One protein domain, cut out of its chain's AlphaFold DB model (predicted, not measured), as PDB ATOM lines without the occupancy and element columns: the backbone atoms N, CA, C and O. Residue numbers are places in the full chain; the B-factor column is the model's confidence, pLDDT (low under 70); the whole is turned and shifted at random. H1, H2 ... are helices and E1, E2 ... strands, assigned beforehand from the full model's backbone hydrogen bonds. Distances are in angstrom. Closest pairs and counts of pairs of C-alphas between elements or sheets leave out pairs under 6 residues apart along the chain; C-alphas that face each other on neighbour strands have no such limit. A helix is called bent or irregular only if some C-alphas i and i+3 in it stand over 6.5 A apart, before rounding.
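What this domain is: This is residues 100 to 123 and 130 to 186 of the 275 residues of an uncharacterized protein of Aureococcus anophagefferens (UniProt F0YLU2). A small body, made of a two-stranded hairpin, E1 and E2, with helix H1 packed over it by residues 138 to 145, has a long helical arm sticking out: residues 165 to 186, which hold H2. A long stretch with no named element, residues 146 to 165, folds back from the end of H1 and leads to that arm. The printed part has 81 residues, with two named strands and two named helices in the order E1, E2, H1, H2; the sheet, E1 - E2, is antiparallel and the class is mixed, helices and strands. The whole is loose, with a radius of gyration of the C-alphas of 15.7 A, and elongated, spanning 47 by 30 by 23 A.

How they stand to each other: E1, residues 101 to 107, and E2, residues 114 to 120, form an antiparallel hairpin, their directions at 149 degrees. N 102 and O 119, 2.7 A apart, and N 106 and O 115, 2.8 A apart, are within hydrogen-bond range. The closest C-alphas of E1 and H1, residues 130 to 145, are those of Leu 106 and Ala 143, 7.4 A apart; for E2 and H1 they are those of Val 119 and Arg 142, 7.8 A apart. H2, residues 166 to 185, is apart from E1, E2 and H1. Every O i to N i+4 pair is within hydrogen-bond range in H1, and 14 of 16 in H2.

Where its parts are: E1 begins at C-alpha 101, (-54.669, -37.000, -2.033). H1 is 22.6 A long and begins at C-alpha 130, (-35.689, -33.383, 7.371). H2 is 26.8 A long and ends at C-alpha 185, (-21.485, -17.854, -11.438). H2 has a kink of 38 degrees near residue 179 and is irregular, C-alphas 180 and 183 being 7.2 A apart.

The domain as a whole: The two C-alphas farthest apart, those of Gly 153 and Arg 184, are 47.8 A apart. Residues 124 to 129 are not printed, and C-alphas 123 and 130 are 12.8 A apart across the cut. The link from H1 to H2 is long, 20 residues. The mean pLDDT of the printed part is 75.1; residues 100 to 104, 116 to 123, 146, 159 to 164 and 183 are under 70.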
ATOM      1  N   ASP A 100     -57.341 -34.626   0.270       59.72
ATOM      2  CA  ASP A 100     -56.001 -34.764   0.837       59.72
ATOM      3  C   ASP A 100     -55.129 -35.750   0.051       59.72
ATOM      4  O   ASP A 100     -54.163 -36.241   0.606       59.72
ATOM      5  N   SER A 101     -55.451 -36.077  -1.208       61.69
ATOM      6  CA  SER A 101     -54.669 -37.000  -2.033       61.69
ATOM      7  C   SER A 101     -54.132 -36.340  -3.306       61.69
ATOM      8  O   SER A 101     -54.840 -35.632  -4.020       61.69
ATOM      9  N   GLU A 102     -52.847 -36.542  -3.577       68.44
ATOM     10  CA  GLU A 102     -52.147 -36.163  -4.802       68.44
ATOM     11  C   GLU A 102     -51.795 -37.418  -5.608       68.44
ATOM     12  O   GLU A 102     -51.540 -38.470  -5.036       68.44
ATOM     13  N   LYS A 103     -51.753 -37.322  -6.942       67.69
ATOM     14  CA  LYS A 103     -51.257 -38.420  -7.782       67.69
ATOM     15  C   LYS A 103     -49.738 -38.385  -7.817       67.69
ATOM     16  O   LYS A 103     -49.166 -37.529  -8.489       67.69
ATOM     17  N   ALA A 104     -49.094 -39.304  -7.111       68.06
ATOM     18  CA  ALA A 104     -47.653 -39.475  -7.161       68.06
ATOM     19  C   ALA A 104     -47.268 -40.559  -8.181       68.06
ATOM     20  O   ALA A 104     -47.799 -41.671  -8.108       68.06
ATOM     21  N   PRO A 105     -46.348 -40.265  -9.118       70.44
ATOM     22  CA  PRO A 105     -45.814 -41.273 -10.020       70.44
ATOM     23  C   PRO A 105     -44.823 -42.188  -9.285       70.44
ATOM     24  O   PRO A 105     -43.914 -41.718  -8.600       70.44
ATOM     25  N   LEU A 106     -44.988 -43.494  -9.466       73.19
ATOM     26  CA  LEU A 106     -44.048 -44.556  -9.115       73.19
ATOM     27  C   LEU A 106     -43.660 -45.282 -10.401       73.19
ATOM     28  O   LEU A 106     -44.441 -46.057 -10.956       73.19
ATOM     29  N   ASN A 107     -42.452 -45.034 -10.888       78.81
ATOM     30  CA  ASN A 107     -41.981 -45.665 -12.114       78.81
ATOM     31  C   ASN A 107     -41.412 -47.048 -11.796       78.81
ATOM     32  O   ASN A 107     -40.583 -47.185 -10.900       78.81
ATOM     33  N   CYS A 108     -41.826 -48.070 -12.542       78.25
ATOM     34  CA  CYS A 108     -41.157 -49.365 -12.485       78.25
ATOM     35  C   CYS A 108     -39.758 -49.241 -13.099       78.25
ATOM     36  O   CYS A 108     -39.639 -48.892 -14.274       78.25
ATOM     37  N   LEU A 109     -38.709 -49.573 -12.345       78.06
ATOM     38  CA  LEU A 109     -37.323 -49.463 -12.816       78.06
ATOM     39  C   LEU A 109     -36.987 -50.483 -13.913       78.06
ATOM     40  O   LEU A 109     -36.054 -50.271 -14.681       78.06
ATOM     41  N   ARG A 110     -37.764 -51.570 -14.031       79.19
ATOM     42  CA  ARG A 110     -37.558 -52.576 -15.080       79.19
ATOM     43  C   ARG A 110     -38.190 -52.198 -16.419       79.19
ATOM     44  O   ARG A 110     -37.554 -52.354 -17.454       79.19
ATOM     45  N   CYS A 111     -39.450 -51.759 -16.417       82.12
ATOM     46  CA  CYS A 111     -40.213 -51.523 -17.653       82.12
ATOM     47  C   CYS A 111     -40.528 -50.046 -17.933       82.12
ATOM     48  O   CYS A 111     -41.116 -49.737 -18.965       82.12
ATOM     49  N   GLY A 112     -40.181 -49.134 -17.022       78.31
ATOM     50  CA  GLY A 112     -40.445 -47.699 -17.156       78.31
ATOM     51  C   GLY A 112     -41.919 -47.305 -17.027       78.31
ATOM     52  O   GLY A 112     -42.248 -46.132 -17.191       78.31
ATOM     53  N   PHE A 113     -42.819 -48.250 -16.737       79.44
ATOM     54  CA  PHE A 113     -44.245 -47.966 -16.608       79.44
ATOM     55  C   PHE A 113     -44.512 -47.080 -15.386       79.44
ATOM     56  O   PHE A 113     -44.124 -47.423 -14.265       79.44
ATOM     57  N   ALA A 114     -45.182 -45.949 -15.612       76.38
ATOM     58  CA  ALA A 114     -45.563 -45.009 -14.569       76.38
ATOM     59  C   ALA A 114     -46.842 -45.490 -13.876       76.38
ATOM     60  O   ALA A 114     -47.951 -45.343 -14.391       76.38
ATOM     61  N   ASN A 115     -46.688 -46.051 -12.683       70.50
ATOM     62  CA  ASN A 115     -47.808 -46.354 -11.808       70.50
ATOM     63  C   ASN A 115     -48.240 -45.049 -11.126       70.50
ATOM     64  O   ASN A 115     -47.429 -44.391 -10.479       70.50
ATOM     65  N   ALA A 116     -49.495 -44.632 -11.288       69.44
ATOM     66  CA  ALA A 116     -50.017 -43.447 -10.611       69.44
ATOM     67  C   ALA A 116     -50.737 -43.867  -9.326       69.44
ATOM     68  O   ALA A 116     -51.676 -44.663  -9.384       69.44
ATOM     69  N   VAL A 117     -50.315 -43.319  -8.185       67.62
ATOM     70  CA  VAL A 117     -50.911 -43.617  -6.875       67.62
ATOM     71  C   VAL A 117     -51.511 -42.357  -6.284       67.62
ATOM     72  O   VAL A 117     -50.847 -41.324  -6.251       67.62
ATOM     73  N   ASP A 118     -52.741 -42.450  -5.789       68.38
ATOM     74  CA  ASP A 118     -53.330 -41.405  -4.960       68.38
ATOM     75  C   ASP A 118     -52.709 -41.501  -3.554       68.38
ATOM     76  O   ASP A 118     -52.921 -42.470  -2.828       68.38
ATOM     77  N   VAL A 119     -51.889 -40.521  -3.179       67.56
ATOM     78  CA  VAL A 119     -51.140 -40.488  -1.912       67.56
ATOM     79  C   VAL A 119     -51.524 -39.274  -1.101       67.56
ATOM     80  O   VAL A 119     -51.816 -38.234  -1.674       67.56
ATOM     81  N   ALA A 120     -51.479 -39.371   0.228       66.19
ATOM     82  CA  ALA A 120     -51.787 -38.230   1.075       66.19
ATOM     83  C   ALA A 120     -50.865 -37.036   0.750       66.19
ATOM     84  O   ALA A 120     -49.639 -37.178   0.703       66.19
ATOM     85  N   ARG A 121     -51.450 -35.863   0.501       65.12
ATOM     86  CA  ARG A 121     -50.732 -34.639   0.154       65.12
ATOM     87  C   ARG A 121     -49.884 -34.185   1.338       65.12
ATOM     88  O   ARG A 121     -50.337 -34.195   2.480       65.12
ATOM     89  N   ALA A 122     -48.653 -33.772   1.050       64.75
ATOM     90  CA  ALA A 122     -47.697 -33.334   2.059       64.75
ATOM     91  C   ALA A 122     -48.259 -32.236   2.979       64.75
ATOM     92  O   ALA A 122     -48.762 -31.218   2.497       64.75
ATOM     93  N   ALA A 123     -48.075 -32.402   4.292       60.78
ATOM     94  CA  ALA A 123     -48.152 -31.284   5.221       60.78
ATOM     95  C   ALA A 123     -47.005 -30.293   4.902       60.78
ATOM     96  O   ALA A 123     -45.876 -30.733   4.655       60.78
ATOM     97  N   ARG A 130     -34.958 -32.107   7.342       77.44
ATOM     98  CA  ARG A 130     -35.689 -33.383   7.371       77.44
ATOM     99  C   ARG A 130     -36.457 -33.662   6.084       77.44
ATOM    100  O   ARG A 130     -36.949 -34.775   5.915       77.44
ATOM    101  N   ALA A 131     -36.537 -32.690   5.175       76.44
ATOM    102  CA  ALA A 131     -37.299 -32.796   3.936       76.44
ATOM    103  C   ALA A 131     -36.848 -33.980   3.069       76.44
ATOM    104  O   ALA A 131     -37.685 -34.696   2.526       76.44
ATOM    105  N   TYR A 132     -35.536 -34.233   2.988       73.00
ATOM    106  CA  TYR A 132     -34.997 -35.360   2.224       73.00
ATOM    107  C   TYR A 132     -35.388 -36.715   2.830       73.00
ATOM    108  O   TYR A 132     -35.935 -37.567   2.134       73.00
ATOM    109  N   ALA A 133     -35.172 -36.895   4.136       76.12
ATOM    110  CA  ALA A 133     -35.512 -38.136   4.833       76.12
ATOM    111  C   ALA A 133     -37.024 -38.419   4.806       76.12
ATOM    112  O   ALA A 133     -37.446 -39.560   4.625       76.12
ATOM    113  N   ASP A 134     -37.849 -37.379   4.940       79.12
ATOM    114  CA  ASP A 134     -39.302 -37.491   4.830       79.12
ATOM    115  C   ASP A 134     -39.749 -37.863   3.407       79.12
ATOM    116  O   ASP A 134     -40.571 -38.769   3.251       79.12
ATOM    117  N   ALA A 135     -39.176 -37.244   2.370       76.50
ATOM    118  CA  ALA A 135     -39.445 -37.609   0.980       76.50
ATOM    119  C   ALA A 135     -39.046 -39.064   0.683       76.50
ATOM    120  O   ALA A 135     -39.823 -39.801   0.074       76.50
ATOM    121  N   HIS A 136     -37.879 -39.498   1.165       75.06
ATOM    122  CA  HIS A 136     -37.386 -40.862   0.983       75.06
ATOM    123  C   HIS A 136     -38.264 -41.896   1.698       75.06
ATOM    124  O   HIS A 136     -38.645 -42.904   1.105       75.06
ATOM    125  N   ARG A 137     -38.652 -41.630   2.951       78.38
ATOM    126  CA  ARG A 137     -39.594 -42.478   3.699       78.38
ATOM    127  C   ARG A 137     -40.899 -42.660   2.926       78.38
ATOM    128  O   ARG A 137     -41.342 -43.784   2.733       78.38
ATOM    129  N   ARG A 138     -41.472 -41.565   2.421       76.81
ATOM    130  CA  ARG A 138     -42.729 -41.602   1.657       76.81
ATOM    131  C   ARG A 138     -42.601 -42.388   0.359       76.81
ATOM    132  O   ARG A 138     -43.553 -43.051  -0.031       76.81
ATOM    133  N   LEU A 139     -41.464 -42.309  -0.330       74.62
ATOM    134  CA  LEU A 139     -41.209 -43.142  -1.508       74.62
ATOM    135  C   LEU A 139     -41.192 -44.632  -1.141       74.62
ATOM    136  O   LEU A 139     -41.822 -45.421  -1.842       74.62
ATOM    137  N   GLY A 140     -40.567 -44.991  -0.017       73.31
ATOM    138  CA  GLY A 140     -40.604 -46.351   0.530       73.31
ATOM    139  C   GLY A 140     -42.021 -46.820   0.872       73.31
ATOM    140  O   GLY A 140     -42.434 -47.889   0.428       73.31
ATOM    141  N   ASP A 141     -42.803 -45.993   1.572       75.31
ATOM    142  CA  ASP A 141     -44.201 -46.297   1.917       75.31
ATOM    143  C   ASP A 141     -45.059 -46.520   0.658       75.31
ATOM    144  O   ASP A 141     -45.892 -47.427   0.596       75.31
ATOM    145  N   ARG A 142     -44.830 -45.708  -0.382       75.06
ATOM    146  CA  ARG A 142     -45.502 -45.834  -1.682       75.06
ATOM    147  C   ARG A 142     -45.120 -47.135  -2.392       75.06
ATOM    148  O   ARG A 142     -46.006 -47.808  -2.916       75.06
ATOM    149  N   ALA A 143     -43.834 -47.491  -2.409       70.50
ATOM    150  CA  ALA A 143     -43.355 -48.736  -3.010       70.50
ATOM    151  C   ALA A 143     -43.925 -49.965  -2.284       70.50
ATOM    152  O   ALA A 143     -44.390 -50.897  -2.933       70.50
ATOM    153  N   ALA A 144     -43.989 -49.927  -0.949       71.38
ATOM    154  CA  ALA A 144     -44.590 -50.987  -0.141       71.38
ATOM    155  C   ALA A 144     -46.097 -51.166  -0.408       71.38
ATOM    156  O   ALA A 144     -46.602 -52.288  -0.371       71.38
ATOM    157  N   ALA A 145     -46.823 -50.084  -0.710       72.56
ATOM    158  CA  ALA A 145     -48.246 -50.154  -1.045       72.56
ATOM    159  C   ALA A 145     -48.516 -50.867  -2.384       72.56
ATOM    160  O   ALA A 145     -49.556 -51.503  -2.550       72.56
ATOM    161  N   TRP A 146     -47.594 -50.774  -3.344       67.25
ATOM    162  CA  TRP A 146     -47.708 -51.422  -4.648       67.25
ATOM    163  C   TRP A 146     -46.797 -52.640  -4.707       67.25
ATOM    164  O   TRP A 146     -45.751 -52.623  -5.341       67.25
ATOM    165  N   GLY A 147     -47.223 -53.735  -4.079       71.31
ATOM    166  CA  GLY A 147     -46.445 -54.973  -4.068       71.31
ATOM    167  C   GLY A 147     -46.027 -55.486  -5.457       71.31
ATOM    168  O   GLY A 147     -45.043 -56.204  -5.538       71.31
ATOM    169  N   ARG A 148     -46.727 -55.144  -6.560       79.75
ATOM    170  CA  ARG A 148     -46.331 -55.518  -7.936       79.75
ATOM    171  C   ARG A 148     -46.652 -54.446  -8.982       79.75
ATOM    172  O   ARG A 148     -47.655 -53.741  -8.881       79.75
ATOM    173  N   CYS A 149     -45.841 -54.373 -10.033       80.38
ATOM    174  CA  CYS A 149     -46.072 -53.538 -11.206       80.38
ATOM    175  C   CYS A 149     -47.269 -54.047 -12.021       80.38
ATOM    176  O   CYS A 149     -47.320 -55.221 -12.385       80.38
ATOM    177  N   ALA A 150     -48.181 -53.145 -12.396       77.31
ATOM    178  CA  ALA A 150     -49.366 -53.481 -13.191       77.31
ATOM    179  C   ALA A 150     -49.055 -53.926 -14.634       77.31
ATOM    180  O   ALA A 150     -49.885 -54.576 -15.261       77.31
ATOM    181  N   PHE A 151     -47.876 -53.581 -15.164       80.38
ATOM    182  CA  PHE A 151     -47.473 -53.931 -16.529       80.38
ATOM    183  C   PHE A 151     -46.649 -55.224 -16.593       80.38
ATOM    184  O   PHE A 151     -46.999 -56.142 -17.325       80.38
ATOM    185  N   CYS A 152     -45.555 -55.309 -15.829       83.19
ATOM    186  CA  CYS A 152     -44.618 -56.440 -15.898       83.19
ATOM    187  C   CYS A 152     -44.743 -57.444 -14.742       83.19
ATOM    188  O   CYS A 152     -44.105 -58.492 -14.781       83.19
ATOM    189  N   GLY A 153     -45.553 -57.154 -13.717       81.00
ATOM    190  CA  GLY A 153     -45.778 -58.056 -12.581       81.00
ATOM    191  C   GLY A 153     -44.628 -58.145 -11.571       81.00
ATOM    192  O   GLY A 153     -44.736 -58.910 -10.607       81.00
ATOM    193  N   ASP A 154     -43.555 -57.376 -11.769       81.38
ATOM    194  CA  ASP A 154     -42.419 -57.349 -10.852       81.38
ATOM    195  C   ASP A 154     -42.736 -56.686  -9.531       81.38
ATOM    196  O   ASP A 154     -43.525 -55.747  -9.470       81.38
ATOM    197  N   ASP A 155     -42.052 -57.149  -8.495       79.25
ATOM    198  CA  ASP A 155     -42.154 -56.586  -7.163       79.25
ATOM    199  C   ASP A 155     -41.496 -55.199  -7.115       79.25
ATOM    200  O   ASP A 155     -40.282 -55.066  -7.282       79.25
ATOM    201  N   LEU A 156     -42.308 -54.151  -6.940       73.94
ATOM    202  CA  LEU A 156     -41.813 -52.774  -6.867       73.94
ATOM    203  C   LEU A 156     -41.172 -52.475  -5.510       73.94
ATOM    204  O   LEU A 156     -40.308 -51.603  -5.443       73.94
ATOM    205  N   ALA A 157     -41.541 -53.201  -4.451       71.75
ATOM    206  CA  ALA A 157     -40.891 -53.070  -3.153       71.75
ATOM    207  C   ALA A 157     -39.464 -53.636  -3.207       71.75
ATOM    208  O   ALA A 157     -38.552 -53.061  -2.619       71.75
ATOM    209  N   ALA A 158     -39.246 -54.700  -3.987       73.19
ATOM    210  CA  ALA A 158     -37.909 -55.235  -4.259       73.19
ATOM    211  C   ALA A 158     -37.065 -54.346  -5.197       73.19
ATOM    212  O   ALA A 158     -35.846 -54.492  -5.241       73.19
ATOM    213  N   GLN A 159     -37.700 -53.435  -5.944       68.31
ATOM    214  CA  GLN A 159     -37.036 -52.430  -6.785       68.31
ATOM    215  C   GLN A 159     -36.723 -51.130  -6.032       68.31
ATOM    216  O   GLN A 159     -36.225 -50.193  -6.654       68.31
ATOM    217  N   ALA A 160     -37.034 -51.035  -4.735       63.78
ATOM    218  CA  ALA A 160     -36.672 -49.865  -3.948       63.78
ATOM    219  C   ALA A 160     -35.155 -49.635  -4.020       63.78
ATOM    220  O   ALA A 160     -34.373 -50.585  -3.927       63.78
ATOM    221  N   ASP A 161     -34.760 -48.374  -4.213       64.75
ATOM    222  CA  ASP A 161     -33.351 -48.002  -4.302       64.75
ATOM    223  C   ASP A 161     -32.583 -48.540  -3.080       64.75
ATOM    224  O   ASP A 161     -33.093 -48.472  -1.951       64.75
ATOM    225  N   PRO A 162     -31.357 -49.072  -3.261       63.28
ATOM    226  CA  PRO A 162     -30.493 -49.360  -2.126       63.28
ATOM    227  C   PRO A 162     -30.306 -48.071  -1.318       63.28
ATOM    228  O   PRO A 162     -30.279 -46.981  -1.891       63.28
ATOM    229  N   ALA A 163     -30.196 -48.205   0.008       64.19
ATOM    230  CA  ALA A 163     -30.013 -47.073   0.914       64.19
ATOM    231  C   ALA A 163     -29.000 -46.065   0.335       64.19
ATOM    232  O   ALA A 163     -27.978 -46.498  -0.214       64.19
ATOM    233  N   PRO A 164     -29.276 -44.747   0.415       65.19
ATOM    234  CA  PRO A 164     -28.439 -43.742  -0.219       65.19
ATOM    235  C   PRO A 164     -27.002 -43.915   0.263       65.19
ATOM    236  O   PRO A 164     -26.711 -43.805   1.450       65.19
ATOM    237  N   CYS A 165     -26.103 -44.246  -0.662       78.94
ATOM    238  CA  CYS A 165     -24.690 -44.338  -0.337       78.94
ATOM    239  C   CYS A 165     -24.140 -42.929  -0.087       78.94
ATOM    240  O   CYS A 165     -24.600 -41.956  -0.694       78.94
ATOM    241  N   ASP A 166     -23.105 -42.811   0.744       81.25
ATOM    242  CA  ASP A 166     -22.523 -41.512   1.118       81.25
ATOM    243  C   ASP A 166     -22.121 -40.662  -0.103       81.25
ATOM    244  O   ASP A 166     -22.204 -39.432  -0.098       81.25
ATOM    245  N   ARG A 167     -21.749 -41.323  -1.210       79.94
ATOM    246  CA  ARG A 167     -21.441 -40.672  -2.492       79.94
ATOM    247  C   ARG A 167     -22.662 -40.001  -3.120       79.94
ATOM    248  O   ARG A 167     -22.534 -38.894  -3.646       79.94
ATOM    249  N   ALA A 168     -23.825 -40.650  -3.079       78.62
ATOM    250  CA  ALA A 168     -25.067 -40.098  -3.609       78.62
ATOM    251  C   ALA A 168     -25.510 -38.879  -2.790       78.62
ATOM    252  O   ALA A 168     -25.869 -37.849  -3.367       78.62
ATOM    253  N   GLU A 169     -25.385 -38.941  -1.461       81.44
ATOM    254  CA  GLU A 169     -25.667 -37.792  -0.599       81.44
ATOM    255  C   GLU A 169     -24.717 -36.619  -0.863       81.44
ATOM    256  O   GLU A 169     -25.152 -35.469  -0.983       81.44
ATOM    257  N   ALA A 170     -23.416 -36.892  -0.990       84.25
ATOM    258  CA  ALA A 170     -22.420 -35.868  -1.282       84.25
ATOM    259  C   ALA A 170     -22.678 -35.198  -2.642       84.25
ATOM    260  O   ALA A 170     -22.597 -33.970  -2.751       84.25
ATOM    261  N   LEU A 171     -23.029 -35.977  -3.670       84.50
ATOM    262  CA  LEU A 171     -23.390 -35.449  -4.985       84.50
ATOM    263  C   LEU A 171     -24.651 -34.580  -4.912       84.50
ATOM    264  O   LEU A 171     -24.651 -33.473  -5.445       84.50
ATOM    265  N   ALA A 172     -25.692 -35.034  -4.211       82.12
ATOM    266  CA  ALA A 172     -26.923 -34.266  -4.034       82.12
ATOM    267  C   ALA A 172     -26.654 -32.912  -3.357       82.12
ATOM    268  O   ALA A 172     -27.113 -31.875  -3.838       82.12
ATOM    269  N   ARG A 173     -25.835 -32.887  -2.296       85.62
ATOM    270  CA  ARG A 173     -25.428 -31.638  -1.624       85.62
ATOM    271  C   ARG A 173     -24.665 -30.704  -2.569       85.62
ATOM    272  O   ARG A 173     -24.949 -29.506  -2.586       85.62
ATOM    273  N   ARG A 174     -23.757 -31.239  -3.397       87.06
ATOM    274  CA  ARG A 174     -23.036 -30.457  -4.423       87.06
ATOM    275  C   ARG A 174     -23.982 -29.868  -5.468       87.06
ATOM    276  O   ARG A 174     -23.806 -28.713  -5.842       87.06
ATOM    277  N   LEU A 175     -24.988 -30.618  -5.916       88.19
ATOM    278  CA  LEU A 175     -25.976 -30.133  -6.888       88.19
ATOM    279  C   LEU A 175     -26.845 -29.014  -6.307       88.19
ATOM    280  O   LEU A 175     -27.045 -27.999  -6.966       88.19
ATOM    281  N   VAL A 176     -27.290 -29.148  -5.055       87.88
ATOM    282  CA  VAL A 176     -28.033 -28.082  -4.358       87.88
ATOM    283  C   VAL A 176     -27.175 -26.827  -4.200       87.88
ATOM    284  O   VAL A 176     -27.660 -25.711  -4.381       87.88
ATOM    285  N   GLN A 177     -25.890 -26.985  -3.877       83.25
ATOM    286  CA  GLN A 177     -24.965 -25.858  -3.809       83.25
ATOM    287  C   GLN A 177     -24.759 -25.209  -5.186       83.25
ATOM    288  O   GLN A 177     -24.792 -23.983  -5.290       83.25
ATOM    289  N   TYR A 178     -24.594 -26.013  -6.240       87.81
ATOM    290  CA  TYR A 178     -24.466 -25.521  -7.610       87.81
ATOM    291  C   TYR A 178     -25.690 -24.708  -8.030       87.81
ATOM    292  O   TYR A 178     -25.524 -23.614  -8.558       87.81
ATOM    293  N   ASP A 179     -26.893 -25.203  -7.741       86.94
ATOM    294  CA  ASP A 179     -28.152 -24.518  -8.039       86.94
ATOM    295  C   ASP A 179     -28.244 -23.165  -7.315       86.94
ATOM    296  O   ASP A 179     -28.471 -22.134  -7.949       86.94
ATOM    297  N   ARG A 180     -27.921 -23.130  -6.014       83.94
ATOM    298  CA  ARG A 180     -27.890 -21.887  -5.216       83.94
ATOM    299  C   ARG A 180     -26.889 -20.858  -5.734       83.94
ATOM    300  O   ARG A 180     -27.139 -19.658  -5.676       83.94
ATOM    301  N   GLU A 181     -25.736 -21.315  -6.200       82.62
ATOM    302  CA  GLU A 181     -24.636 -20.456  -6.640       82.62
ATOM    303  C   GLU A 181     -24.644 -20.196  -8.157       82.62
ATOM    304  O   GLU A 181     -23.819 -19.419  -8.644       82.62
ATOM    305  N   SER A 182     -25.558 -20.817  -8.909       81.00
ATOM    306  CA  SER A 182     -25.637 -20.737 -10.373       81.00
ATOM    307  C   SER A 182     -25.759 -19.289 -10.847       81.00
ATOM    308  O   SER A 182     -24.920 -18.833 -11.618       81.00
ATOM    309  N   ALA A 183     -26.694 -18.528 -10.271       69.50
ATOM    310  CA  ALA A 183     -26.919 -17.118 -10.586       69.50
ATOM    311  C   ALA A 183     -25.687 -16.235 -10.324       69.50
ATOM    312  O   ALA A 183     -25.422 -15.297 -11.071       69.50
ATOM    313  N   ARG A 184     -24.897 -16.549  -9.287       73.19
ATOM    314  CA  ARG A 184     -23.658 -15.821  -8.968       73.19
ATOM    315  C   ARG A 184     -22.527 -16.169  -9.941       73.19
ATOM    316  O   ARG A 184     -21.688 -15.317 -10.216       73.19
ATOM    317  N   ARG A 185     -22.485 -17.404 -10.453       70.94
ATOM    318  CA  ARG A 185     -21.485 -17.854 -11.438       70.94
ATOM    319  C   ARG A 185     -21.793 -17.380 -12.853       70.94
ATOM    320  O   ARG A 185     -20.867 -17.133 -13.615       70.94
ATOM    321  N   THR A 186     -23.071 -17.263 -13.197       74.62
ATOM    322  CA  THR A 186     -23.527 -16.811 -14.516       74.62
ATOM    323  C   THR A 186     -23.771 -15.307 -14.579       74.62
ATOM    324  O   THR A 186     -24.271 -14.827 -15.593       74.62
TER     325      THR A 186